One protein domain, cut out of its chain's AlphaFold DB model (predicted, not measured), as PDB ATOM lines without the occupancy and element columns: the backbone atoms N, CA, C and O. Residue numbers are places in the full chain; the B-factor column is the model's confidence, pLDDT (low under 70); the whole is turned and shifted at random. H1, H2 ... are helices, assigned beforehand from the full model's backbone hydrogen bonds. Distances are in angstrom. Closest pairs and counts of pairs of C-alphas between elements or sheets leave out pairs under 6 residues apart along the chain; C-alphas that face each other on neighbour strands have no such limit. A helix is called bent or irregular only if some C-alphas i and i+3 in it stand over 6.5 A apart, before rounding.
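AT A GLANCE: This is residues 93 to 254 of the 258 residues of the protein "RNase III domain-containing protein" of Hordeum vulgare subsp. vulgare (UniProt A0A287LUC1). One long helix, H5, makes the beam of this model: H1 and H3 cross it near its first end, with the kinked H2 packed on H3, and H6 folds back across its last part. From H6 the short helices H7 and H8 return towards H2 and H3, and a low-confidence tail ends with H9. The printed part has 162 residues with nine named helices, H1 to H9 in order, and no named strand; its class is all helix. It is compact, with a radius of gyration of the C-alphas of 17.5 A, and spans 50 by 45 by 27 A.

HOW THE PARTS SIT: Start at H1, residues 104 to 109, which touches residues 180 to 185 of H5, residues 176 to 204, at a steep tilt of 62 degrees, opposite ways; the closest C-alphas, of Cys 109 and Gly 181, are 4.8 A apart. Next look at H2, residues 117 to 134, with a kink of 45 degrees near residue 126. It touches H3, residues 151 to 163, about perpendicular at 83 degrees, closest at the C-alphas of Met 123 and Tyr 160, 6.6 A apart. H3 touches H5, about perpendicular at 75 degrees, closest at the C-alphas of Val 162 and His 182, 5.1 A apart. H4, residues 171 to 174, is close to H5 but not clearly touching, at 6.7 A between the C-alphas of Thr 173 and Arg 179. H5 is the hub, touching three helices; the third is H6, residues 210 to 221, at a steep tilt of 49 degrees, opposite ways, with the C-alphas of Phe 197 and Val 217 closest at 6.3 A. H7, residues 226 to 232, is near H6 and near H8, residues 236 to 239; H9, residues 250 to 253, touches no helix. Every O i to N i+4 pair is within hydrogen-bond range in H1, H5, H6 and H7, against 12 of 14 in H2 and 5 of 9 in H3; H4, H8 and H9 are too short for such a pair.

IN THESE COORDINATES: Find C-alpha 104 at (-34.158, 9.772, 2.015), where H1 begins. H2 measures 25.1 A and H3 18.4 A from first to last C-alpha; both are irregular, with 7.3 A between C-alphas 125 and 128 and 7.6 A between C-alphas 153 and 156. From C-alpha 176 at (-27.571, -0.600, -11.618), H5 runs 42.2 A to C-alpha 204 at (-53.806, 32.509, -12.171). H6 measures 16.4 A.

THE WHOLE: The C-alphas farthest apart, of Ala 117 and Arg 207, are 53.3 A apart. The printed part has no cut. The link from H2 to H3, residues 135 to 150, is long. Confidence is under 70 at residues 166 to 176 and 240 to 254.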
ATOM      1  N   LEU A  93     -31.039  26.355   0.498       80.69
ATOM      2  CA  LEU A  93     -29.729  25.699   0.521       80.69
ATOM      3  C   LEU A  93     -29.260  25.382   1.949       80.69
ATOM      4  O   LEU A  93     -28.717  24.308   2.190       80.69
ATOM      5  N   ASN A  94     -29.553  26.272   2.900       82.81
ATOM      6  CA  ASN A  94     -29.215  26.098   4.315       82.81
ATOM      7  C   ASN A  94     -30.301  25.371   5.130       82.81
ATOM      8  O   ASN A  94     -30.176  25.240   6.349       82.81
ATOM      9  N   SER A  95     -31.399  24.934   4.504       85.25
ATOM     10  CA  SER A  95     -32.503  24.306   5.229       85.25
ATOM     11  C   SER A  95     -32.115  22.897   5.678       85.25
ATOM     12  O   SER A  95     -31.788  22.059   4.833       85.25
ATOM     13  N   PRO A  96     -32.263  22.556   6.974       83.06
ATOM     14  CA  PRO A  96     -32.004  21.201   7.445       83.06
ATOM     15  C   PRO A  96     -32.968  20.189   6.825       83.06
ATOM     16  O   PRO A  96     -32.653  19.011   6.789       83.06
ATOM     17  N   GLN A  97     -34.124  20.637   6.319       84.19
ATOM     18  CA  GLN A  97     -35.096  19.782   5.640       84.19
ATOM     19  C   GLN A  97     -34.643  19.365   4.246       84.19
ATOM     20  O   GLN A  97     -35.183  18.391   3.743       84.19
ATOM     21  N   LEU A  98     -33.706  20.087   3.622       80.12
ATOM     22  CA  LEU A  98     -33.165  19.761   2.300       80.12
ATOM     23  C   LEU A  98     -31.869  18.942   2.375       80.12
ATOM     24  O   LEU A  98     -31.337  18.546   1.343       80.12
ATOM     25  N   SER A  99     -31.384  18.636   3.582       85.25
ATOM     26  CA  SER A  99     -30.208  17.793   3.778       85.25
ATOM     27  C   SER A  99     -30.434  16.374   3.239       85.25
ATOM     28  O   SER A  99     -31.511  15.789   3.391       85.25
ATOM     29  N   LEU A 100     -29.392  15.768   2.667       83.62
ATOM     30  CA  LEU A 100     -29.436  14.376   2.199       83.62
ATOM     31  C   LEU A 100     -29.766  13.370   3.311       83.62
ATOM     32  O   LEU A 100     -30.351  12.318   3.039       83.62
ATOM     33  N   LYS A 101     -29.431  13.702   4.563       84.62
ATOM     34  CA  LYS A 101     -29.749  12.889   5.746       84.62
ATOM     35  C   LYS A 101     -31.239  12.908   6.080       84.62
ATOM     36  O   LYS A 101     -31.779  11.891   6.509       84.62
ATOM     37  N   SER A 102     -31.903  14.048   5.891       83.50
ATOM     38  CA  SER A 102     -33.327  14.220   6.202       83.50
ATOM     39  C   SER A 102     -34.245  13.851   5.040       83.50
ATOM     40  O   SER A 102     -35.405  13.517   5.276       83.50
ATOM     41  N   LEU A 103     -33.753  13.911   3.794       80.00
ATOM     42  CA  LEU A 103     -34.502  13.562   2.583       80.00
ATOM     43  C   LEU A 103     -34.030  12.232   1.992       80.00
ATOM     44  O   LEU A 103     -33.292  12.225   1.000       80.00
ATOM     45  N   PRO A 104     -34.519  11.094   2.523       78.88
ATOM     46  CA  PRO A 104     -34.158   9.772   2.015       78.88
ATOM     47  C   PRO A 104     -34.516   9.595   0.534       78.88
ATOM     48  O   PRO A 104     -33.892   8.811  -0.174       78.88
ATOM     49  N   LEU A 105     -35.508  10.338   0.036       82.12
ATOM     50  CA  LEU A 105     -35.911  10.273  -1.363       82.12
ATOM     51  C   LEU A 105     -34.826  10.824  -2.306       82.12
ATOM     52  O   LEU A 105     -34.525  10.193  -3.319       82.12
ATOM     53  N   LEU A 106     -34.202  11.952  -1.960       82.88
ATOM     54  CA  LEU A 106     -33.163  12.574  -2.787       82.88
ATOM     55  C   LEU A 106     -31.856  11.784  -2.689       82.88
ATOM     56  O   LEU A 106     -31.265  11.456  -3.714       82.88
ATOM     57  N   SER A 107     -31.458  11.371  -1.482       85.81
ATOM     58  CA  SER A 107     -30.279  10.512  -1.316       85.81
ATOM     59  C   SER A 107     -30.432   9.169  -2.036       85.81
ATOM     60  O   SER A 107     -29.459   8.657  -2.581       85.81
ATOM     61  N   SER A 108     -31.654   8.639  -2.163       87.69
ATOM     62  CA  SER A 108     -31.903   7.452  -2.988       87.69
ATOM     63  C   SER A 108     -31.668   7.681  -4.491       87.69
ATOM     64  O   SER A 108     -31.428   6.721  -5.219       87.69
ATOM     65  N   CYS A 109     -31.734   8.915  -4.990       88.88
ATOM     66  CA  CYS A 109     -31.465   9.208  -6.402       88.88
ATOM     67  C   CYS A 109     -29.963   9.207  -6.724       88.88
ATOM     68  O   CYS A 109     -29.598   9.102  -7.892       88.88
ATOM     69  N   LEU A 110     -29.102   9.306  -5.707       88.69
ATOM     70  CA  LEU A 110     -27.653   9.339  -5.868       88.69
ATOM     71  C   LEU A 110     -27.071   7.935  -6.101       88.69
ATOM     72  O   LEU A 110     -27.620   6.933  -5.623       88.69
ATOM     73  N   PRO A 111     -25.952   7.833  -6.835       87.19
ATOM     74  CA  PRO A 111     -25.317   6.553  -7.086       87.19
ATOM     75  C   PRO A 111     -24.678   6.023  -5.796       87.19
ATOM     76  O   PRO A 111     -23.972   6.734  -5.088       87.19
ATOM     77  N   SER A 112     -24.902   4.742  -5.495       82.19
ATOM     78  CA  SER A 112     -24.307   4.078  -4.323       82.19
ATOM     79  C   SER A 112     -22.828   3.715  -4.512       82.19
ATOM     80  O   SER A 112     -22.189   3.244  -3.580       82.19
ATOM     81  N   ALA A 113     -22.315   3.851  -5.735       82.50
ATOM     82  CA  ALA A 113     -20.948   3.543  -6.134       82.50
ATOM     83  C   ALA A 113     -20.375   4.740  -6.911       82.50
ATOM     84  O   ALA A 113     -21.152   5.478  -7.523       82.50
ATOM     85  N   PRO A 114     -19.047   4.945  -6.905       83.69
ATOM     86  CA  PRO A 114     -18.433   6.033  -7.653       83.69
ATOM     87  C   PRO A 114     -18.674   5.887  -9.161       83.69
ATOM     88  O   PRO A 114     -18.758   4.776  -9.685       83.69
ATOM     89  N   LEU A 115     -18.750   7.032  -9.840       85.00
ATOM     90  CA  LEU A 115     -18.884   7.111 -11.293       85.00
ATOM     91  C   LEU A 115     -17.651   6.530 -11.999       85.00
ATOM     92  O   LEU A 115     -16.513   6.759 -11.568       85.00
ATOM     93  N   SER A 116     -17.896   5.807 -13.090       85.62
ATOM     94  CA  SER A 116     -16.884   5.240 -13.986       85.62
ATOM     95  C   SER A 116     -16.091   6.334 -14.709       85.62
ATOM     96  O   SER A 116     -16.534   7.477 -14.818       85.62
ATOM     97  N   ALA A 117     -14.933   5.982 -15.274       87.25
ATOM     98  CA  ALA A 117     -14.188   6.880 -16.156       87.25
ATOM     99  C   ALA A 117     -15.039   7.330 -17.358       87.25
ATOM    100  O   ALA A 117     -15.038   8.509 -17.687       87.25
ATOM    101  N   ALA A 118     -15.821   6.420 -17.950       83.62
ATOM    102  CA  ALA A 118     -16.707   6.734 -19.075       83.62
ATOM    103  C   ALA A 118     -17.855   7.690 -18.694       83.62
ATOM    104  O   ALA A 118     -18.284   8.505 -19.508       83.62
ATOM    105  N   ASP A 119     -18.343   7.601 -17.454       86.25
ATOM    106  CA  ASP A 119     -19.375   8.508 -16.942       86.25
ATOM    107  C   ASP A 119     -18.801   9.925 -16.813       86.25
ATOM    108  O   ASP A 119     -19.426  10.898 -17.231       86.25
ATOM    109  N   ARG A 120     -17.572  10.035 -16.290       88.38
ATOM    110  CA  ARG A 120     -16.863  11.315 -16.138       88.38
ATOM    111  C   ARG A 120     -16.570  11.968 -17.484       88.38
ATOM    112  O   ARG A 120     -16.855  13.147 -17.634       88.38
ATOM    113  N   THR A 121     -16.101  11.207 -18.478       89.44
ATOM    114  CA  THR A 121     -15.864  11.765 -19.821       89.44
ATOM    115  C   THR A 121     -17.144  12.310 -20.444       89.44
ATOM    116  O   THR A 121     -17.125  13.376 -21.045       89.44
ATOM    117  N   TRP A 122     -18.280  11.627 -20.256       88.12
ATOM    118  CA  TRP A 122     -19.565  12.145 -20.729       88.12
ATOM    119  C   TRP A 122     -19.937  13.451 -20.019       88.12
ATOM    120  O   TRP A 122     -20.401  14.394 -20.659       88.12
ATOM    121  N   MET A 123     -19.738  13.521 -18.698       90.75
ATOM    122  CA  MET A 123     -20.004  14.742 -17.933       90.75
ATOM    123  C   MET A 123     -19.149  15.911 -18.433       90.75
ATOM    124  O   MET A 123     -19.682  16.999 -18.632       90.75
ATOM    125  N   ASP A 124     -17.865  15.685 -18.695       91.19
ATOM    126  CA  ASP A 124     -16.957  16.728 -19.177       91.19
ATOM    127  C   ASP A 124     -17.350  17.247 -20.573       91.19
ATOM    128  O   ASP A 124     -17.240  18.445 -20.843       91.19
ATOM    129  N   GLU A 125     -17.856  16.373 -21.450       91.12
ATOM    130  CA  GLU A 125     -18.238  16.720 -22.825       91.12
ATOM    131  C   GLU A 125     -19.611  17.408 -22.924       91.12
ATOM    132  O   GLU A 125     -19.753  18.405 -23.633       91.12
ATOM    133  N   TYR A 126     -20.628  16.898 -22.220       90.75
ATOM    134  CA  TYR A 126     -22.032  17.242 -22.500       90.75
ATOM    135  C   TYR A 126     -22.734  18.044 -21.401       90.75
ATOM    136  O   TYR A 126     -23.775  18.666 -21.641       90.75
ATOM    137  N   LEU A 127     -22.204  18.060 -20.176       91.94
ATOM    138  CA  LEU A 127     -22.908  18.671 -19.044       91.94
ATOM    139  C   LEU A 127     -22.995  20.198 -19.165       91.94
ATOM    140  O   LEU A 127     -23.986  20.797 -18.742       91.94
ATOM    141  N   LEU A 128     -21.986  20.828 -19.775       92.50
ATOM    142  CA  LEU A 128     -21.988  22.267 -20.034       92.50
ATOM    143  C   LEU A 128     -23.100  22.660 -21.019       92.50
ATOM    144  O   LEU A 128     -23.843  23.606 -20.757       92.50
ATOM    145  N   GLU A 129     -23.257  21.895 -22.104       91.50
ATOM    146  CA  GLU A 129     -24.326  22.084 -23.091       91.50
ATOM    147  C   GLU A 129     -25.706  21.933 -22.434       91.50
ATOM    148  O   GLU A 129     -26.573  22.796 -22.590       91.50
ATOM    149  N   ALA A 130     -25.887  20.892 -21.616       92.44
ATOM    150  CA  ALA A 130     -27.133  20.661 -20.891       92.44
ATOM    151  C   ALA A 130     -27.476  21.805 -19.921       92.44
ATOM    152  O   ALA A 130     -28.622  22.266 -19.882       92.44
ATOM    153  N   LYS A 131     -26.493  22.294 -19.149       93.06
ATOM    154  CA  LYS A 131     -26.677  23.434 -18.234       93.06
ATOM    155  C   LYS A 131     -27.070  24.699 -18.988       93.06
ATOM    156  O   LYS A 131     -27.999  25.386 -18.566       93.06
ATOM    157  N   GLN A 132     -26.406  24.982 -20.107       92.88
ATOM    158  CA  GLN A 132     -26.695  26.152 -20.930       92.88
ATOM    159  C   GLN A 132     -28.106  26.093 -21.529       92.88
ATOM    160  O   GLN A 132     -28.843  27.075 -21.448       92.88
ATOM    161  N   ALA A 133     -28.504  24.943 -22.075       91.62
ATOM    162  CA  ALA A 133     -29.834  24.727 -22.643       91.62
ATOM    163  C   ALA A 133     -30.963  24.909 -21.614       91.62
ATOM    164  O   ALA A 133     -32.025  25.443 -21.934       91.62
ATOM    165  N   LEU A 134     -30.731  24.483 -20.369       91.19
ATOM    166  CA  LEU A 134     -31.703  24.571 -19.275       91.19
ATOM    167  C   LEU A 134     -31.641  25.894 -18.493       91.19
ATOM    168  O   LEU A 134     -32.493  26.131 -17.639       91.19
ATOM    169  N   GLY A 135     -30.663  26.761 -18.780       90.75
ATOM    170  CA  GLY A 135     -30.476  28.035 -18.080       90.75
ATOM    171  C   GLY A 135     -29.928  27.895 -16.656       90.75
ATOM    172  O   GLY A 135     -30.166  28.765 -15.821       90.75
ATOM    173  N   TYR A 136     -29.213  26.807 -16.361       90.81
ATOM    174  CA  TYR A 136     -28.583  26.589 -15.059       90.81
ATOM    175  C   TYR A 136     -27.219  27.288 -14.937       90.81
ATOM    176  O   TYR A 136     -26.567  27.560 -15.949       90.81
ATOM    177  N   PRO A 137     -26.737  27.547 -13.703       87.88
ATOM    178  CA  PRO A 137     -25.392  28.068 -13.484       87.88
ATOM    179  C   PRO A 137     -24.321  27.148 -14.084       87.88
ATOM    180  O   PRO A 137     -24.310  25.944 -13.832       87.88
ATOM    181  N   LEU A 138     -23.388  27.732 -14.843       90.06
ATOM    182  CA  LEU A 138     -22.281  27.002 -15.479       90.06
ATOM    183  C   LEU A 138     -21.164  26.624 -14.494       90.06
ATOM    184  O   LEU A 138     -20.290  25.832 -14.831       90.06
ATOM    185  N   ALA A 139     -21.186  27.185 -13.281       87.56
ATOM    186  CA  ALA A 139     -20.225  26.851 -12.242       87.56
ATOM    187  C   ALA A 139     -20.301  25.351 -11.872       87.56
ATOM    188  O   ALA A 139     -21.386  24.753 -11.935       87.56
ATOM    189  N   PRO A 140     -19.174  24.730 -11.478       86.38
ATOM    190  CA  PRO A 140     -19.168  23.362 -10.964       86.38
ATOM    191  C   PRO A 140     -20.053  23.241  -9.722       86.38
ATOM    192  O   PRO A 140     -19.993  24.104  -8.837       86.38
ATOM    193  N   SER A 141     -20.840  22.167  -9.614       85.12
ATOM    194  CA  SER A 141     -21.765  21.994  -8.483       85.12
ATOM    195  C   SER A 141     -21.063  21.930  -7.127       85.12
ATOM    196  O   SER A 141     -21.638  22.333  -6.120       85.12
ATOM    197  N   GLU A 142     -19.799  21.508  -7.092       82.62
ATOM    198  CA  GLU A 142     -18.976  21.477  -5.878       82.62
ATOM    199  C   GLU A 142     -18.878  22.837  -5.175       82.62
ATOM    200  O   GLU A 142     -18.706  22.872  -3.959       82.62
ATOM    201  N   THR A 143     -19.035  23.934  -5.927       81.50
ATOM    202  CA  THR A 143     -18.982  25.317  -5.425       81.50
ATOM    203  C   THR A 143     -20.316  25.836  -4.877       81.50
ATOM    204  O   THR A 143     -20.349  26.903  -4.269       81.50
ATOM    205  N   LEU A 144     -21.422  25.105  -5.080       74.62
ATOM    206  CA  LEU A 144     -22.786  25.591  -4.826       74.62
ATOM    207  C   LEU A 144     -23.259  25.408  -3.370       74.62
ATOM    208  O   LEU A 144     -24.322  25.905  -3.002       74.62
ATOM    209  N   GLY A 145     -22.497  24.709  -2.528       72.56
ATOM    210  CA  GLY A 145     -22.868  24.480  -1.134       72.56
ATOM    211  C   GLY A 145     -21.694  24.062  -0.260       72.56
ATOM    212  O   GLY A 145     -20.691  23.545  -0.748       72.56
ATOM    213  N   GLU A 146     -21.840  24.279   1.043       74.19
ATOM    214  CA  GLU A 146     -20.850  23.920   2.054       74.19
ATOM    215  C   GLU A 146     -21.257  22.603   2.741       74.19
ATOM    216  O   GLU A 146     -22.395  22.443   3.182       74.19
ATOM    217  N   GLY A 147     -20.334  21.639   2.805       76.31
ATOM    218  CA  GLY A 147     -20.557  20.316   3.407       76.31
ATOM    219  C   GLY A 147     -21.108  19.248   2.450       76.31
ATOM    220  O   GLY A 147     -21.750  19.543   1.444       76.31
ATOM    221  N   ASP A 148     -20.834  17.976   2.752       75.88
ATOM    222  CA  ASP A 148     -21.198  16.827   1.899       75.88
ATOM    223  C   ASP A 148     -22.695  16.479   1.944       75.88
ATOM    224  O   ASP A 148     -23.218  15.835   1.043       75.88
ATOM    225  N   ASP A 149     -23.417  16.939   2.967       81.38
ATOM    226  CA  ASP A 149     -24.855  16.685   3.114       81.38
ATOM    227  C   ASP A 149     -25.732  17.636   2.276       81.38
ATOM    228  O   ASP A 149     -26.963  17.503   2.276       81.38
ATOM    229  N   CYS A 150     -25.123  18.621   1.606       85.25
ATOM    230  CA  CYS A 150     -25.828  19.611   0.805       85.25
ATOM    231  C   CYS A 150     -26.180  19.027  -0.578       85.25
ATOM    232  O   CYS A 150     -25.278  18.721  -1.364       85.25
ATOM    233  N   PRO A 151     -27.473  18.924  -0.947       83.69
ATOM    234  CA  PRO A 151     -27.874  18.326  -2.223       83.69
ATOM    235  C   PRO A 151     -27.360  19.116  -3.433       83.69
ATOM    236  O   PRO A 151     -27.164  18.542  -4.502       83.69
ATOM    237  N   ALA A 152     -27.102  20.416  -3.262       86.00
ATOM    238  CA  ALA A 152     -26.617  21.295  -4.318       86.00
ATOM    239  C   ALA A 152     -25.251  20.859  -4.870       86.00
ATOM    240  O   ALA A 152     -25.011  21.001  -6.068       86.00
ATOM    241  N   ARG A 153     -24.395  20.241  -4.043       87.81
ATOM    242  CA  ARG A 153     -23.089  19.729  -4.490       87.81
ATOM    243  C   ARG A 153     -23.204  18.559  -5.457       87.81
ATOM    244  O   ARG A 153     -22.331  18.370  -6.300       87.81
ATOM    245  N   HIS A 154     -24.310  17.824  -5.393       89.50
ATOM    246  CA  HIS A 154     -24.589  16.694  -6.273       89.50
ATOM    247  C   HIS A 154     -25.374  17.075  -7.525       89.50
ATOM    248  O   HIS A 154     -25.761  16.186  -8.280       89.50
ATOM    249  N   PHE A 155     -25.618  18.366  -7.761       91.25
ATOM    250  CA  PHE A 155     -26.413  18.823  -8.896       91.25
ATOM    251  C   PHE A 155     -25.910  18.257 -10.232       91.25
ATOM    252  O   PHE A 155     -26.711  17.722 -10.994       91.25
ATOM    253  N   ASP A 156     -24.597  18.271 -10.473       92.69
ATOM    254  CA  ASP A 156     -24.019  17.783 -11.732       92.69
ATOM    255  C   ASP A 156     -24.195  16.267 -11.885       92.69
ATOM    256  O   ASP A 156     -24.552  15.780 -12.955       92.69
ATOM    257  N   VAL A 157     -24.046  15.515 -10.791       91.94
ATOM    258  CA  VAL A 157     -24.275  14.061 -10.767       91.94
ATOM    259  C   VAL A 157     -25.748  13.729 -11.012       91.94
ATOM    260  O   VAL A 157     -26.066  12.793 -11.745       91.94
ATOM    261  N   LEU A 158     -26.664  14.487 -10.413       91.69
ATOM    262  CA  LEU A 158     -28.098  14.305 -10.619       91.69
ATOM    263  C   LEU A 158     -28.488  14.649 -12.058       91.69
ATOM    264  O   LEU A 158     -29.224  13.886 -12.677       91.69
ATOM    265  N   LEU A 159     -27.960  15.747 -12.603       92.25
ATOM    266  CA  LEU A 159     -28.196  16.152 -13.986       92.25
ATOM    267  C   LEU A 159     -27.676  15.096 -14.964       92.25
ATOM    268  O   LEU A 159     -28.408  14.707 -15.869       92.25
ATOM    269  N   TYR A 160     -26.474  14.563 -14.730       91.19
ATOM    270  CA  TYR A 160     -25.928  13.424 -15.468       91.19
ATOM    271  C   TYR A 160     -26.909  12.245 -15.505       91.19
ATOM    272  O   TYR A 160     -27.273  11.778 -16.585       91.19
ATOM    273  N   LEU A 161     -27.389  11.802 -14.338       90.00
ATOM    274  CA  LEU A 161     -28.299  10.658 -14.222       90.00
ATOM    275  C   LEU A 161     -29.631  10.864 -14.958       90.00
ATOM    276  O   LEU A 161     -30.222   9.884 -15.409       90.00
ATOM    277  N   VAL A 162     -30.107  12.105 -15.120       90.19
ATOM    278  CA  VAL A 162     -31.325  12.392 -15.901       90.19
ATOM    279  C   VAL A 162     -31.150  12.010 -17.372       90.19
ATOM    280  O   VAL A 162     -32.098  11.501 -17.968       90.19
ATOM    281  N   PHE A 163     -29.960  12.180 -17.950       87.19
ATOM    282  CA  PHE A 163     -29.700  11.834 -19.354       87.19
ATOM    283  C   PHE A 163     -29.394  10.349 -19.577       87.19
ATOM    284  O   PHE A 163     -29.436   9.872 -20.713       87.19
ATOM    285  N   GLN A 164     -29.166   9.592 -18.502       82.69
ATOM    286  CA  GLN A 164     -28.911   8.159 -18.585       82.69
ATOM    287  C   GLN A 164     -30.217   7.357 -18.690       82.69
ATOM    288  O   GLN A 164     -30.710   6.771 -17.725       82.69
ATOM    289  N   HIS A 165     -30.801   7.351 -19.883       73.88
ATOM    290  CA  HIS A 165     -31.989   6.571 -20.213       73.88
ATOM    291  C   HIS A 165     -31.646   5.080 -20.336       73.88
ATOM    292  O   HIS A 165     -30.560   4.709 -20.764       73.88
ATOM    293  N   LEU A 166     -32.572   4.198 -19.953       63.25
ATOM    294  CA  LEU A 166     -32.365   2.759 -20.086       63.25
ATOM    295  C   LEU A 166     -32.576   2.338 -21.546       63.25
ATOM    296  O   LEU A 166     -33.669   1.907 -21.904       63.25
ATOM    297  N   ASP A 167     -31.540   2.454 -22.368       61.31
ATOM    298  CA  ASP A 167     -31.538   1.841 -23.692       61.31
ATOM    299  C   ASP A 167     -31.018   0.393 -23.574       61.31
ATOM    300  O   ASP A 167     -29.879   0.185 -23.137       61.31
ATOM    301  N   PRO A 168     -31.824  -0.633 -23.906       54.84
ATOM    302  CA  PRO A 168     -31.367  -2.021 -23.910       54.84
ATOM    303  C   PRO A 168     -30.240  -2.289 -24.922       54.84
ATOM    304  O   PRO A 168     -29.576  -3.319 -24.800       54.84
ATOM    305  N   SER A 169     -30.015  -1.396 -25.892       53.12
ATOM    306  CA  SER A 169     -28.937  -1.506 -26.881       53.12
ATOM    307  C   SER A 169     -27.601  -0.907 -26.418       53.12
ATOM    308  O   SER A 169     -26.549  -1.248 -26.960       53.12
ATOM    309  N   SER A 170     -27.616  -0.054 -25.388       55.53
ATOM    310  CA  SER A 170     -26.427   0.644 -24.899       55.53
ATOM    311  C   SER A 170     -25.784  -0.111 -23.735       55.53
ATOM    312  O   SER A 170     -26.342  -0.234 -22.642       55.53
ATOM    313  N   GLU A 171     -24.560  -0.610 -23.928       53.69
ATOM    314  CA  GLU A 171     -23.810  -1.281 -22.855       53.69
ATOM    315  C   GLU A 171     -23.494  -0.343 -21.673       53.69
ATOM    316  O   GLU A 171     -23.367  -0.804 -20.534       53.69
ATOM    317  N   ARG A 172     -23.442   0.978 -21.915       56.75
ATOM    318  CA  ARG A 172     -23.165   2.010 -20.895       56.75
ATOM    319  C   ARG A 172     -24.232   2.052 -19.795       56.75
ATOM    320  O   ARG A 172     -23.914   2.290 -18.634       56.75
ATOM    321  N   THR A 173     -25.485   1.744 -20.124       57.66
ATOM    322  CA  THR A 173     -26.648   1.853 -19.221       57.66
ATOM    323  C   THR A 173     -26.918   0.589 -18.401       57.66
ATOM    324  O   THR A 173     -27.926   0.491 -17.697       57.66
ATOM    325  N   ARG A 174     -25.998  -0.389 -18.438       58.44
ATOM    326  CA  ARG A 174     -26.110  -1.653 -17.692       58.44
ATOM    327  C   ARG A 174     -25.798  -1.510 -16.198       58.44
ATOM    328  O   ARG A 174     -26.139  -2.402 -15.414       58.44
ATOM    329  N   THR A 175     -25.179  -0.409 -15.766       66.56
ATOM    330  CA  THR A 175     -24.889  -0.189 -14.345       66.56
ATOM    331  C   THR A 175     -26.183   0.061 -13.557       66.56
ATOM    332  O   THR A 175     -27.057   0.846 -13.923       66.56
ATOM    333  N   ARG A 176     -26.334  -0.637 -12.423       66.38
ATOM    334  CA  ARG A 176     -27.571  -0.600 -11.618       66.38
ATOM    335  C   ARG A 176     -27.916   0.811 -11.127       66.38
ATOM    336  O   ARG A 176     -29.098   1.132 -11.003       66.38
ATOM    337  N   HIS A 177     -26.908   1.629 -10.823       74.12
ATOM    338  CA  HIS A 177     -27.103   2.984 -10.311       74.12
ATOM    339  C   HIS A 177     -27.634   3.937 -11.388       74.12
ATOM    340  O   HIS A 177     -28.510   4.733 -11.075       74.12
ATOM    341  N   VAL A 178     -27.209   3.791 -12.647       71.00
ATOM    342  CA  VAL A 178     -27.733   4.556 -13.787       71.00
ATOM    343  C   VAL A 178     -29.227   4.289 -13.973       71.00
ATOM    344  O   VAL A 178     -30.040   5.213 -13.912       71.00
ATOM    345  N   ARG A 179     -29.617   3.010 -14.074       70.62
ATOM    346  CA  ARG A 179     -31.027   2.623 -14.258       70.62
ATOM    347  C   ARG A 179     -31.926   3.119 -13.125       70.62
ATOM    348  O   ARG A 179     -33.045   3.588 -13.348       70.62
ATOM    349  N   ASN A 180     -31.459   2.966 -11.889       80.25
ATOM    350  CA  ASN A 180     -32.239   3.341 -10.716       80.25
ATOM    351  C   ASN A 180     -32.268   4.863 -10.504       80.25
ATOM    352  O   ASN A 180     -33.295   5.379 -10.076       80.25
ATOM    353  N   GLY A 181     -31.177   5.570 -10.807       85.06
ATOM    354  CA  GLY A 181     -31.085   7.025 -10.684       85.06
ATOM    355  C   GLY A 181     -32.070   7.727 -11.612       85.06
ATOM    356  O   GLY A 181     -32.931   8.466 -11.136       85.06
ATOM    357  N   HIS A 182     -32.027   7.411 -12.911       86.88
ATOM    358  CA  HIS A 182     -32.929   8.007 -13.901       86.88
ATOM    359  C   HIS A 182     -34.406   7.765 -13.567       86.88
ATOM    360  O   HIS A 182     -35.198   8.701 -13.519       86.88
ATOM    361  N   SER A 183     -34.790   6.517 -13.275       85.94
ATOM    362  CA  SER A 183     -36.191   6.173 -12.977       85.94
ATOM    363  C   SER A 183     -36.729   6.857 -11.713       85.94
ATOM    364  O   SER A 183     -37.886   7.285 -11.692       85.94
ATOM    365  N   ARG A 184     -35.899   7.008 -10.671       90.19
ATOM    366  CA  ARG A 184     -36.264   7.741  -9.446       90.19
ATOM    367  C   ARG A 184     -36.398   9.241  -9.702       90.19
ATOM    368  O   ARG A 184     -37.367   9.846  -9.244       90.19
ATOM    369  N   LEU A 185     -35.474   9.821 -10.467       91.38
ATOM    370  CA  LEU A 185     -35.516  11.234 -10.842       91.38
ATOM    371  C   LEU A 185     -36.700  11.551 -11.754       91.38
ATOM    372  O   LEU A 185     -37.357  12.567 -11.554       91.38
ATOM    373  N   TRP A 186     -37.028  10.661 -12.688       88.75
ATOM    374  CA  TRP A 186     -38.227  10.758 -13.516       88.75
ATOM    375  C   TRP A 186     -39.498  10.802 -12.662       88.75
ATOM    376  O   TRP A 186     -40.331  11.692 -12.834       88.75
ATOM    377  N   PHE A 187     -39.627   9.866 -11.713       89.44
ATOM    378  CA  PHE A 187     -40.761   9.824 -10.791       89.44
ATOM    379  C   PHE A 187     -40.884  11.143 -10.025       89.44
ATOM    380  O   PHE A 187     -41.939  11.770 -10.060       89.44
ATOM    381  N   LEU A 188     -39.797  11.604  -9.397       91.00
ATOM    382  CA  LEU A 188     -39.791  12.853  -8.636       91.00
ATOM    383  C   LEU A 188     -40.111  14.073  -9.514       91.00
ATOM    384  O   LEU A 188     -40.937  14.904  -9.134       91.00
ATOM    385  N   GLY A 189     -39.496  14.162 -10.692       91.69
ATOM    386  CA  GLY A 189     -39.702  15.253 -11.640       91.69
ATOM    387  C   GLY A 189     -41.156  15.370 -12.088       91.69
ATOM    388  O   GLY A 189     -41.674  16.483 -12.174       91.69
ATOM    389  N   GLN A 190     -41.848  14.243 -12.283       91.00
ATOM    390  CA  GLN A 190     -43.272  14.253 -12.612       91.00
ATOM    391  C   GLN A 190     -44.109  14.919 -11.504       91.00
ATOM    392  O   GLN A 190     -44.916  15.798 -11.808       91.00
ATOM    393  N   PHE A 191     -43.889  14.565 -10.231       91.19
ATOM    394  CA  PHE A 191     -44.622  15.187  -9.117       91.19
ATOM    395  C   PHE A 191     -44.333  16.677  -8.991       91.19
ATOM    396  O   PHE A 191     -45.257  17.460  -8.774       91.19
ATOM    397  N   VAL A 192     -43.067  17.076  -9.129       92.69
ATOM    398  CA  VAL A 192     -42.672  18.485  -9.020       92.69
ATOM    399  C   VAL A 192     -43.301  19.311 -10.142       92.69
ATOM    400  O   VAL A 192     -43.839  20.384  -9.873       92.69
ATOM    401  N   LEU A 193     -43.303  18.805 -11.379       92.50
ATOM    402  CA  LEU A 193     -43.947  19.482 -12.507       92.50
ATOM    403  C   LEU A 193     -45.462  19.600 -12.317       92.50
ATOM    404  O   LEU A 193     -46.019  20.681 -12.515       92.50
ATOM    405  N   GLU A 194     -46.134  18.517 -11.917       92.38
ATOM    406  CA  GLU A 194     -47.577  18.538 -11.646       92.38
ATOM    407  C   GLU A 194     -47.925  19.552 -10.547       92.38
ATOM    408  O   GLU A 194     -48.846  20.355 -10.724       92.38
ATOM    409  N   LEU A 195     -47.155  19.569  -9.454       93.25
ATOM    410  CA  LEU A 195     -47.326  20.509  -8.348       93.25
ATOM    411  C   LEU A 195     -47.118  21.959  -8.802       93.25
ATOM    412  O   LEU A 195     -47.980  22.798  -8.541       93.25
ATOM    413  N   ALA A 196     -46.037  22.244  -9.533       93.19
ATOM    414  CA  ALA A 196     -45.721  23.589 -10.012       93.19
ATOM    415  C   ALA A 196     -46.794  24.138 -10.965       93.19
ATOM    416  O   ALA A 196     -47.223  25.287 -10.829       93.19
ATOM    417  N   PHE A 197     -47.288  23.326 -11.907       93.25
ATOM    418  CA  PHE A 197     -48.364  23.767 -12.797       93.25
ATOM    419  C   PHE A 197     -49.695  23.935 -12.060       93.25
ATOM    420  O   PHE A 197     -50.423  24.884 -12.353       93.25
ATOM    421  N   CYS A 198     -50.014  23.070 -11.093       91.94
ATOM    422  CA  CYS A 198     -51.206  23.248 -10.263       91.94
ATOM    423  C   CYS A 198     -51.130  24.547  -9.459       91.94
ATOM    424  O   CYS A 198     -52.094  25.310  -9.442       91.94
ATOM    425  N   GLU A 199     -49.984  24.840  -8.842       91.31
ATOM    426  CA  GLU A 199     -49.768  26.101  -8.135       91.31
ATOM    427  C   GLU A 199     -49.944  27.299  -9.076       91.31
ATOM    428  O   GLU A 199     -50.713  28.215  -8.777       91.31
ATOM    429  N   PHE A 200     -49.311  27.264 -10.249       91.69
ATOM    430  CA  PHE A 200     -49.443  28.310 -11.260       91.69
ATOM    431  C   PHE A 200     -50.906  28.544 -11.673       91.69
ATOM    432  O   PHE A 200     -51.369  29.691 -11.718       91.69
ATOM    433  N   PHE A 201     -51.667  27.478 -11.946       92.12
ATOM    434  CA  PHE A 201     -53.072  27.601 -12.332       92.12
ATOM    435  C   PHE A 201     -53.953  28.084 -11.184       92.12
ATOM    436  O   PHE A 201     -54.810  28.929 -11.420       92.12
ATOM    437  N   LEU A 202     -53.711  27.662  -9.943       89.50
ATOM    438  CA  LEU A 202     -54.449  28.172  -8.783       89.50
ATOM    439  C   LEU A 202     -54.175  29.661  -8.535       89.50
ATOM    440  O   LEU A 202     -55.095  30.414  -8.209       89.50
ATOM    441  N   GLN A 203     -52.936  30.111  -8.740       90.12
ATOM    442  CA  GLN A 203     -52.575  31.526  -8.646       90.12
ATOM    443  C   GLN A 203     -53.211  32.358  -9.770       90.12
ATOM    444  O   GLN A 203     -53.636  33.497  -9.545       90.12
ATOM    445  N   ARG A 204     -53.294  31.805 -10.986       91.56
ATOM    446  CA  ARG A 204     -53.806  32.509 -12.171       91.56
ATOM    447  C   ARG A 204     -55.331  32.458 -12.306       91.56
ATOM    448  O   ARG A 204     -55.935  33.447 -12.729       91.56
ATOM    449  N   TYR A 205     -55.937  31.336 -11.940       92.50
ATOM    450  CA  TYR A 205     -57.359  31.017 -12.056       92.50
ATOM    451  C   TYR A 205     -57.901  30.444 -10.728       92.50
ATOM    452  O   TYR A 205     -58.262  29.272 -10.652       92.50
ATOM    453  N   PRO A 206     -58.070  31.268  -9.673       91.38
ATOM    454  CA  PRO A 206     -58.409  30.781  -8.325       91.38
ATOM    455  C   PRO A 206     -59.765  30.071  -8.177       91.38
ATOM    456  O   PRO A 206     -60.084  29.566  -7.107       91.38
ATOM    457  N   ARG A 207     -60.612  30.111  -9.210       92.31
ATOM    458  CA  ARG A 207     -61.949  29.491  -9.236       92.31
ATOM    459  C   ARG A 207     -62.040  28.332 -10.228       92.31
ATOM    460  O   ARG A 207     -63.143  27.875 -10.516       92.31
ATOM    461  N   GLU A 208     -60.919  27.918 -10.807       90.56
ATOM    462  CA  GLU A 208     -60.893  26.771 -11.703       90.56
ATOM    463  C   GLU A 208     -61.197  25.492 -10.915       90.56
ATOM    464  O   GLU A 208     -60.689  25.281  -9.813       90.56
ATOM    465  N   SER A 209     -62.074  24.650 -11.459       94.44
ATOM    466  CA  SER A 209     -62.368  23.352 -10.862       94.44
ATOM    467  C   SER A 209     -61.214  22.371 -11.125       94.44
ATOM    468  O   SER A 209     -60.495  22.498 -12.120       94.44
ATOM    469  N   PRO A 210     -61.017  21.358 -10.264       93.38
ATOM    470  CA  PRO A 210     -59.867  20.459 -10.371       93.38
ATOM    471  C   PRO A 210     -59.837  19.634 -11.670       93.38
ATOM    472  O   PRO A 210     -58.757  19.276 -12.131       93.38
ATOM    473  N   GLY A 211     -60.993  19.352 -12.285       95.38
ATOM    474  CA  GLY A 211     -61.081  18.612 -13.552       95.38
ATOM    475  C   GLY A 211     -60.398  19.339 -14.721       95.38
ATOM    476  O   GLY A 211     -59.388  18.842 -15.221       95.38
ATOM    477  N   PRO A 212     -60.875  20.535 -15.116       94.44
ATOM    478  CA  PRO A 212     -60.235  21.364 -16.139       94.44
ATOM    479  C   PRO A 212     -58.763  21.676 -15.846       94.44
ATOM    480  O   PRO A 212     -57.935  21.634 -16.756       94.44
ATOM    481  N   MET A 213     -58.406  21.924 -14.579       94.31
ATOM    482  CA  MET A 213     -57.009  22.151 -14.196       94.31
ATOM    483  C   MET A 213     -56.134  20.930 -14.521       94.31
ATOM    484  O   MET A 213     -55.084  21.072 -15.146       94.31
ATOM    485  N   ARG A 214     -56.590  19.719 -14.175       93.56
ATOM    486  CA  ARG A 214     -55.887  18.470 -14.503       93.56
ATOM    487  C   ARG A 214     -55.718  18.284 -16.012       93.56
ATOM    488  O   ARG A 214     -54.649  17.862 -16.448       93.56
ATOM    489  N   GLU A 215     -56.739  18.606 -16.805       93.88
ATOM    490  CA  GLU A 215     -56.662  18.528 -18.270       93.88
ATOM    491  C   GLU A 215     -55.608  19.483 -18.838       93.88
ATOM    492  O   GLU A 215     -54.838  19.087 -19.713       93.88
ATOM    493  N   ARG A 216     -55.508  20.709 -18.308       93.31
ATOM    494  CA  ARG A 216     -54.466  21.667 -18.711       93.31
ATOM    495  C   ARG A 216     -53.067  21.181 -18.366       93.31
ATOM    496  O   ARG A 216     -52.183  21.257 -19.216       93.31
ATOM    497  N   VAL A 217     -52.868  20.677 -17.147       93.06
ATOM    498  CA  VAL A 217     -51.580  20.106 -16.725       93.06
ATOM    499  C   VAL A 217     -51.205  18.962 -17.667       93.06
ATOM    500  O   VAL A 217     -50.149  19.004 -18.297       93.06
ATOM    501  N   PHE A 218     -52.107  17.998 -17.873       91.31
ATOM    502  CA  PHE A 218     -51.875  16.875 -18.783       91.31
ATOM    503  C   PHE A 218     -51.594  17.323 -20.225       91.31
ATOM    504  O   PHE A 218     -50.739  16.746 -20.897       91.31
ATOM    505  N   ALA A 219     -52.266  18.370 -20.703       90.81
ATOM    506  CA  ALA A 219     -52.022  18.925 -22.028       90.81
ATOM    507  C   ALA A 219     -50.624  19.548 -22.170       90.81
ATOM    508  O   ALA A 219     -50.114  19.581 -23.284       90.81
ATOM    509  N   LEU A 220     -49.991  20.016 -21.088       90.88
ATOM    510  CA  LEU A 220     -48.659  20.635 -21.120       90.88
ATOM    511  C   LEU A 220     -47.521  19.629 -20.930       90.88
ATOM    512  O   LEU A 220     -46.548  19.671 -21.687       90.88
ATOM    513  N   ILE A 221     -47.646  18.735 -19.946       90.31
ATOM    514  CA  ILE A 221     -46.589  17.779 -19.561       90.31
ATOM    515  C   ILE A 221     -46.854  16.348 -20.039       90.31
ATOM    516  O   ILE A 221     -46.106  15.426 -19.725       90.31
ATOM    517  N   GLY A 222     -47.923  16.136 -20.806       86.38
ATOM    518  CA  GLY A 222     -48.259  14.828 -21.348       86.38
ATOM    519  C   GLY A 222     -47.216  14.308 -22.340       86.38
ATOM    520  O   GLY A 222     -46.468  15.061 -22.966       86.38
ATOM    521  N   LYS A 223     -47.242  12.990 -22.561       83.12
ATOM    522  CA  LYS A 223     -46.304  12.256 -23.434       83.12
ATOM    523  C   LYS A 223     -46.174  12.820 -24.856       83.12
ATOM    524  O   LYS A 223     -45.131  12.684 -25.473       83.12
ATOM    525  N   LYS A 224     -47.217  13.478 -25.376       84.81
ATOM    526  CA  LYS A 224     -47.210  14.088 -26.720       84.81
ATOM    527  C   LYS A 224     -46.471  15.426 -26.782       84.81
ATOM    528  O   LYS A 224     -46.032  15.830 -27.859       84.81
ATOM    529  N   MET A 225     -46.396  16.138 -25.660       88.31
ATOM    530  CA  MET A 225     -45.820  17.481 -25.590       88.31
ATOM    531  C   MET A 225     -44.406  17.467 -25.026       88.31
ATOM    532  O   MET A 225     -43.573  18.225 -25.512       88.31
ATOM    533  N   LEU A 226     -44.099  16.568 -24.087       85.81
ATOM    534  CA  LEU A 226     -42.770  16.482 -23.479       85.81
ATOM    535  C   LEU A 226     -41.624  16.325 -24.505       85.81
ATOM    536  O   LEU A 226     -40.667  17.093 -24.416       85.81
ATOM    537  N   PRO A 227     -41.723  15.476 -25.551       86.00
ATOM    538  CA  PRO A 227     -40.690  15.401 -26.589       86.00
ATOM    539  C   PRO A 227     -40.525  16.707 -27.374       86.00
ATOM    540  O   PRO A 227     -39.417  17.053 -27.778       86.00
ATOM    541  N   LYS A 228     -41.612  17.466 -27.571       88.69
ATOM    542  CA  LYS A 228     -41.554  18.772 -28.242       88.69
ATOM    543  C   LYS A 228     -40.818  19.793 -27.384       88.69
ATOM    544  O   LYS A 228     -40.033  20.561 -27.927       88.69
ATOM    545  N   TRP A 229     -41.032  19.773 -26.067       90.00
ATOM    546  CA  TRP A 229     -40.288  20.612 -25.127       90.00
ATOM    547  C   TRP A 229     -38.800  20.259 -25.103       90.00
ATOM    548  O   TRP A 229     -37.972  21.157 -25.195       90.00
ATOM    549  N   ILE A 230     -38.454  18.968 -25.081       88.81
ATOM    550  CA  ILE A 230     -37.058  18.496 -25.136       88.81
ATOM    551  C   ILE A 230     -36.378  18.937 -26.442       88.81
ATOM    552  O   ILE A 230     -35.248  19.425 -26.419       88.81
ATOM    553  N   LYS A 231     -37.073  18.816 -27.583       88.31
ATOM    554  CA  LYS A 231     -36.568  19.277 -28.886       88.31
ATOM    555  C   LYS A 231     -36.400  20.798 -28.921       88.31
ATOM    556  O   LYS A 231     -35.377  21.274 -29.393       88.31
ATOM    557  N   ALA A 232     -37.368  21.547 -28.388       90.12
ATOM    558  CA  ALA A 232     -37.308  23.007 -28.302       90.12
ATOM    559  C   ALA A 232     -36.186  23.507 -27.378       90.12
ATOM    560  O   ALA A 232     -35.627  24.569 -27.630       90.12
ATOM    561  N   ALA A 233     -35.837  22.734 -26.348       89.12
ATOM    562  CA  ALA A 233     -34.695  22.993 -25.477       89.12
ATOM    563  C   ALA A 233     -33.356  22.511 -26.069       89.12
ATOM    564  O   ALA A 233     -32.345  22.566 -25.385       89.12
ATOM    565  N   SER A 234     -33.329  22.000 -27.306       88.12
ATOM    566  CA  SER A 234     -32.130  21.438 -27.950       88.12
ATOM    567  C   SER A 234     -31.496  20.247 -27.213       88.12
ATOM    568  O   SER A 234     -30.383  19.854 -27.527       88.12
ATOM    569  N   LEU A 235     -32.223  19.596 -26.300       88.44
ATOM    570  CA  LEU A 235     -31.709  18.476 -25.497       88.44
ATOM    571  C   LEU A 235     -31.877  17.106 -26.167       88.44
ATOM    572  O   LEU A 235     -31.389  16.101 -25.662       88.44
ATOM    573  N   HIS A 236     -32.588  17.046 -27.293       82.69
ATOM    574  CA  HIS A 236     -32.910  15.794 -27.978       82.69
ATOM    575  C   HIS A 236     -31.679  14.954 -28.339       82.69
ATOM    576  O   HIS A 236     -31.734  13.745 -28.166       82.69
ATOM    577  N   ASN A 237     -30.571  15.578 -28.746       80.19
ATOM    578  CA  ASN A 237     -29.337  14.865 -29.095       80.19
ATOM    579  C   ASN A 237     -28.655  14.223 -27.877       80.19
ATOM    580  O   ASN A 237     -27.990  13.202 -28.012       80.19
ATOM    581  N   LEU A 238     -28.844  14.797 -26.683       81.44
ATOM    582  CA  LEU A 238     -28.299  14.258 -25.434       81.44
ATOM    583  C   LEU A 238     -29.155  13.112 -24.889       81.44
ATOM    584  O   LEU A 238     -28.635  12.167 -24.304       81.44
ATOM    585  N   VAL A 239     -30.476  13.207 -25.067       73.25
ATOM    586  CA  VAL A 239     -31.428  12.190 -24.599       73.25
ATOM    587  C   VAL A 239     -31.519  11.017 -25.575       73.25
ATOM    588  O   VAL A 239     -31.703   9.892 -25.139       73.25
ATOM    589  N   PHE A 240     -31.388  11.266 -26.877       66.06
ATOM    590  CA  PHE A 240     -31.581  10.285 -27.943       66.06
ATOM    591  C   PHE A 240     -30.485  10.439 -29.010       66.06
ATOM    592  O   PHE A 240     -30.751  10.934 -30.104       66.06
ATOM    593  N   PRO A 241     -29.236  10.046 -28.711       58.00
ATOM    594  CA  PRO A 241     -28.108  10.282 -29.614       58.00
ATOM    595  C   PRO A 241     -28.210   9.524 -30.947       58.00
ATOM    596  O   PRO A 241     -27.626   9.958 -31.938       58.00
ATOM    597  N   TYR A 242     -28.954   8.413 -30.987       52.59
ATOM    598  CA  TYR A 242     -29.094   7.562 -32.177       52.59
ATOM    599  C   TYR A 242     -30.526   7.455 -32.709       52.59
ATOM    600  O   TYR A 242     -30.720   7.019 -33.846       52.59
ATOM    601  N   ASP A 243     -31.523   7.885 -31.931       54.41
ATOM    602  CA  ASP A 243     -32.915   7.862 -32.362       54.41
ATOM    603  C   ASP A 243     -33.289   9.194 -33.002       54.41
ATOM    604  O   ASP A 243     -33.335  10.248 -32.364       54.41
ATOM    605  N   ASP A 244     -33.645   9.139 -34.282       56.22
ATOM    606  CA  ASP A 244     -34.356  10.239 -34.909       56.22
ATOM    607  C   ASP A 244     -35.748  10.302 -34.276       56.22
ATOM    608  O   ASP A 244     -36.634   9.503 -34.609       56.22
ATOM    609  N   LEU A 245     -35.924  11.236 -33.332       55.97
ATOM    610  CA  LEU A 245     -37.183  11.439 -32.622       55.97
ATOM    611  C   LEU A 245     -38.349  11.419 -33.600       55.97
ATOM    612  O   LEU A 245     -39.350  10.787 -33.287       55.97
ATOM    613  N   ASP A 246     -38.219  12.043 -34.776       57.50
ATOM    614  CA  ASP A 246     -39.278  12.156 -35.779       57.50
ATOM    615  C   ASP A 246     -39.696  10.791 -36.367       57.50
ATOM    616  O   ASP A 246     -40.880  10.612 -36.680       57.50
ATOM    617  N   LYS A 247     -38.790   9.803 -36.381       56.03
ATOM    618  CA  LYS A 247     -38.992   8.432 -36.890       56.03
ATOM    619  C   LYS A 247     -39.405   7.401 -35.834       56.03
ATOM    620  O   LYS A 247     -39.773   6.288 -36.212       56.03
ATOM    621  N   MET A 248     -39.394   7.741 -34.541       53.78
ATOM    622  CA  MET A 248     -39.823   6.813 -33.483       53.78
ATOM    623  C   MET A 248     -41.260   6.321 -33.711       53.78
ATOM    624  O   MET A 248     -42.166   7.114 -34.019       53.78
ATOM    625  N   LEU A 249     -41.470   5.011 -33.526       55.00
ATOM    626  CA  LEU A 249     -42.763   4.360 -33.713       55.00
ATOM    627  C   LEU A 249     -43.830   4.991 -32.811       55.00
ATOM    628  O   LEU A 249     -43.640   5.238 -31.621       55.00
ATOM    629  N   ARG A 250     -45.018   5.209 -33.383       53.09
ATOM    630  CA  ARG A 250     -46.156   5.833 -32.691       53.09
ATOM    631  C   ARG A 250     -46.551   5.105 -31.398       53.09
ATOM    632  O   ARG A 250     -47.022   5.752 -30.469       53.09
ATOM    633  N   LYS A 251     -46.331   3.786 -31.334       55.81
ATOM    634  CA  LYS A 251     -46.606   2.937 -30.162       55.81
ATOM    635  C   LYS A 251     -45.706   3.239 -28.959       55.81
ATOM    636  O   LYS A 251     -46.162   3.078 -27.834       55.81
ATOM    637  N   ASP A 252     -44.489   3.725 -29.189       53.50
ATOM    638  CA  ASP A 252     -43.555   4.105 -28.119       53.50
ATOM    639  C   ASP A 252     -43.767   5.566 -27.685       53.50
ATOM    640  O   ASP A 252     -43.462   5.956 -26.558       53.50
ATOM    641  N   ARG A 253     -44.370   6.377 -28.567       55.56
ATOM    642  CA  ARG A 253     -44.722   7.786 -28.326       55.56
ATOM    643  C   ARG A 253     -46.072   7.982 -27.632       55.56
ATOM    644  O   ARG A 253     -46.246   8.944 -26.883       55.56
ATOM    645  N   GLU A 254     -47.053   7.123 -27.895       49.78
ATOM    646  CA  GLU A 254     -48.431   7.276 -27.416       49.78
ATOM    647  C   GLU A 254     -48.873   6.047 -26.600       49.78
ATOM    648  O   GLU A 254     -48.569   4.920 -26.984       49.78
TER     649      GLU A 254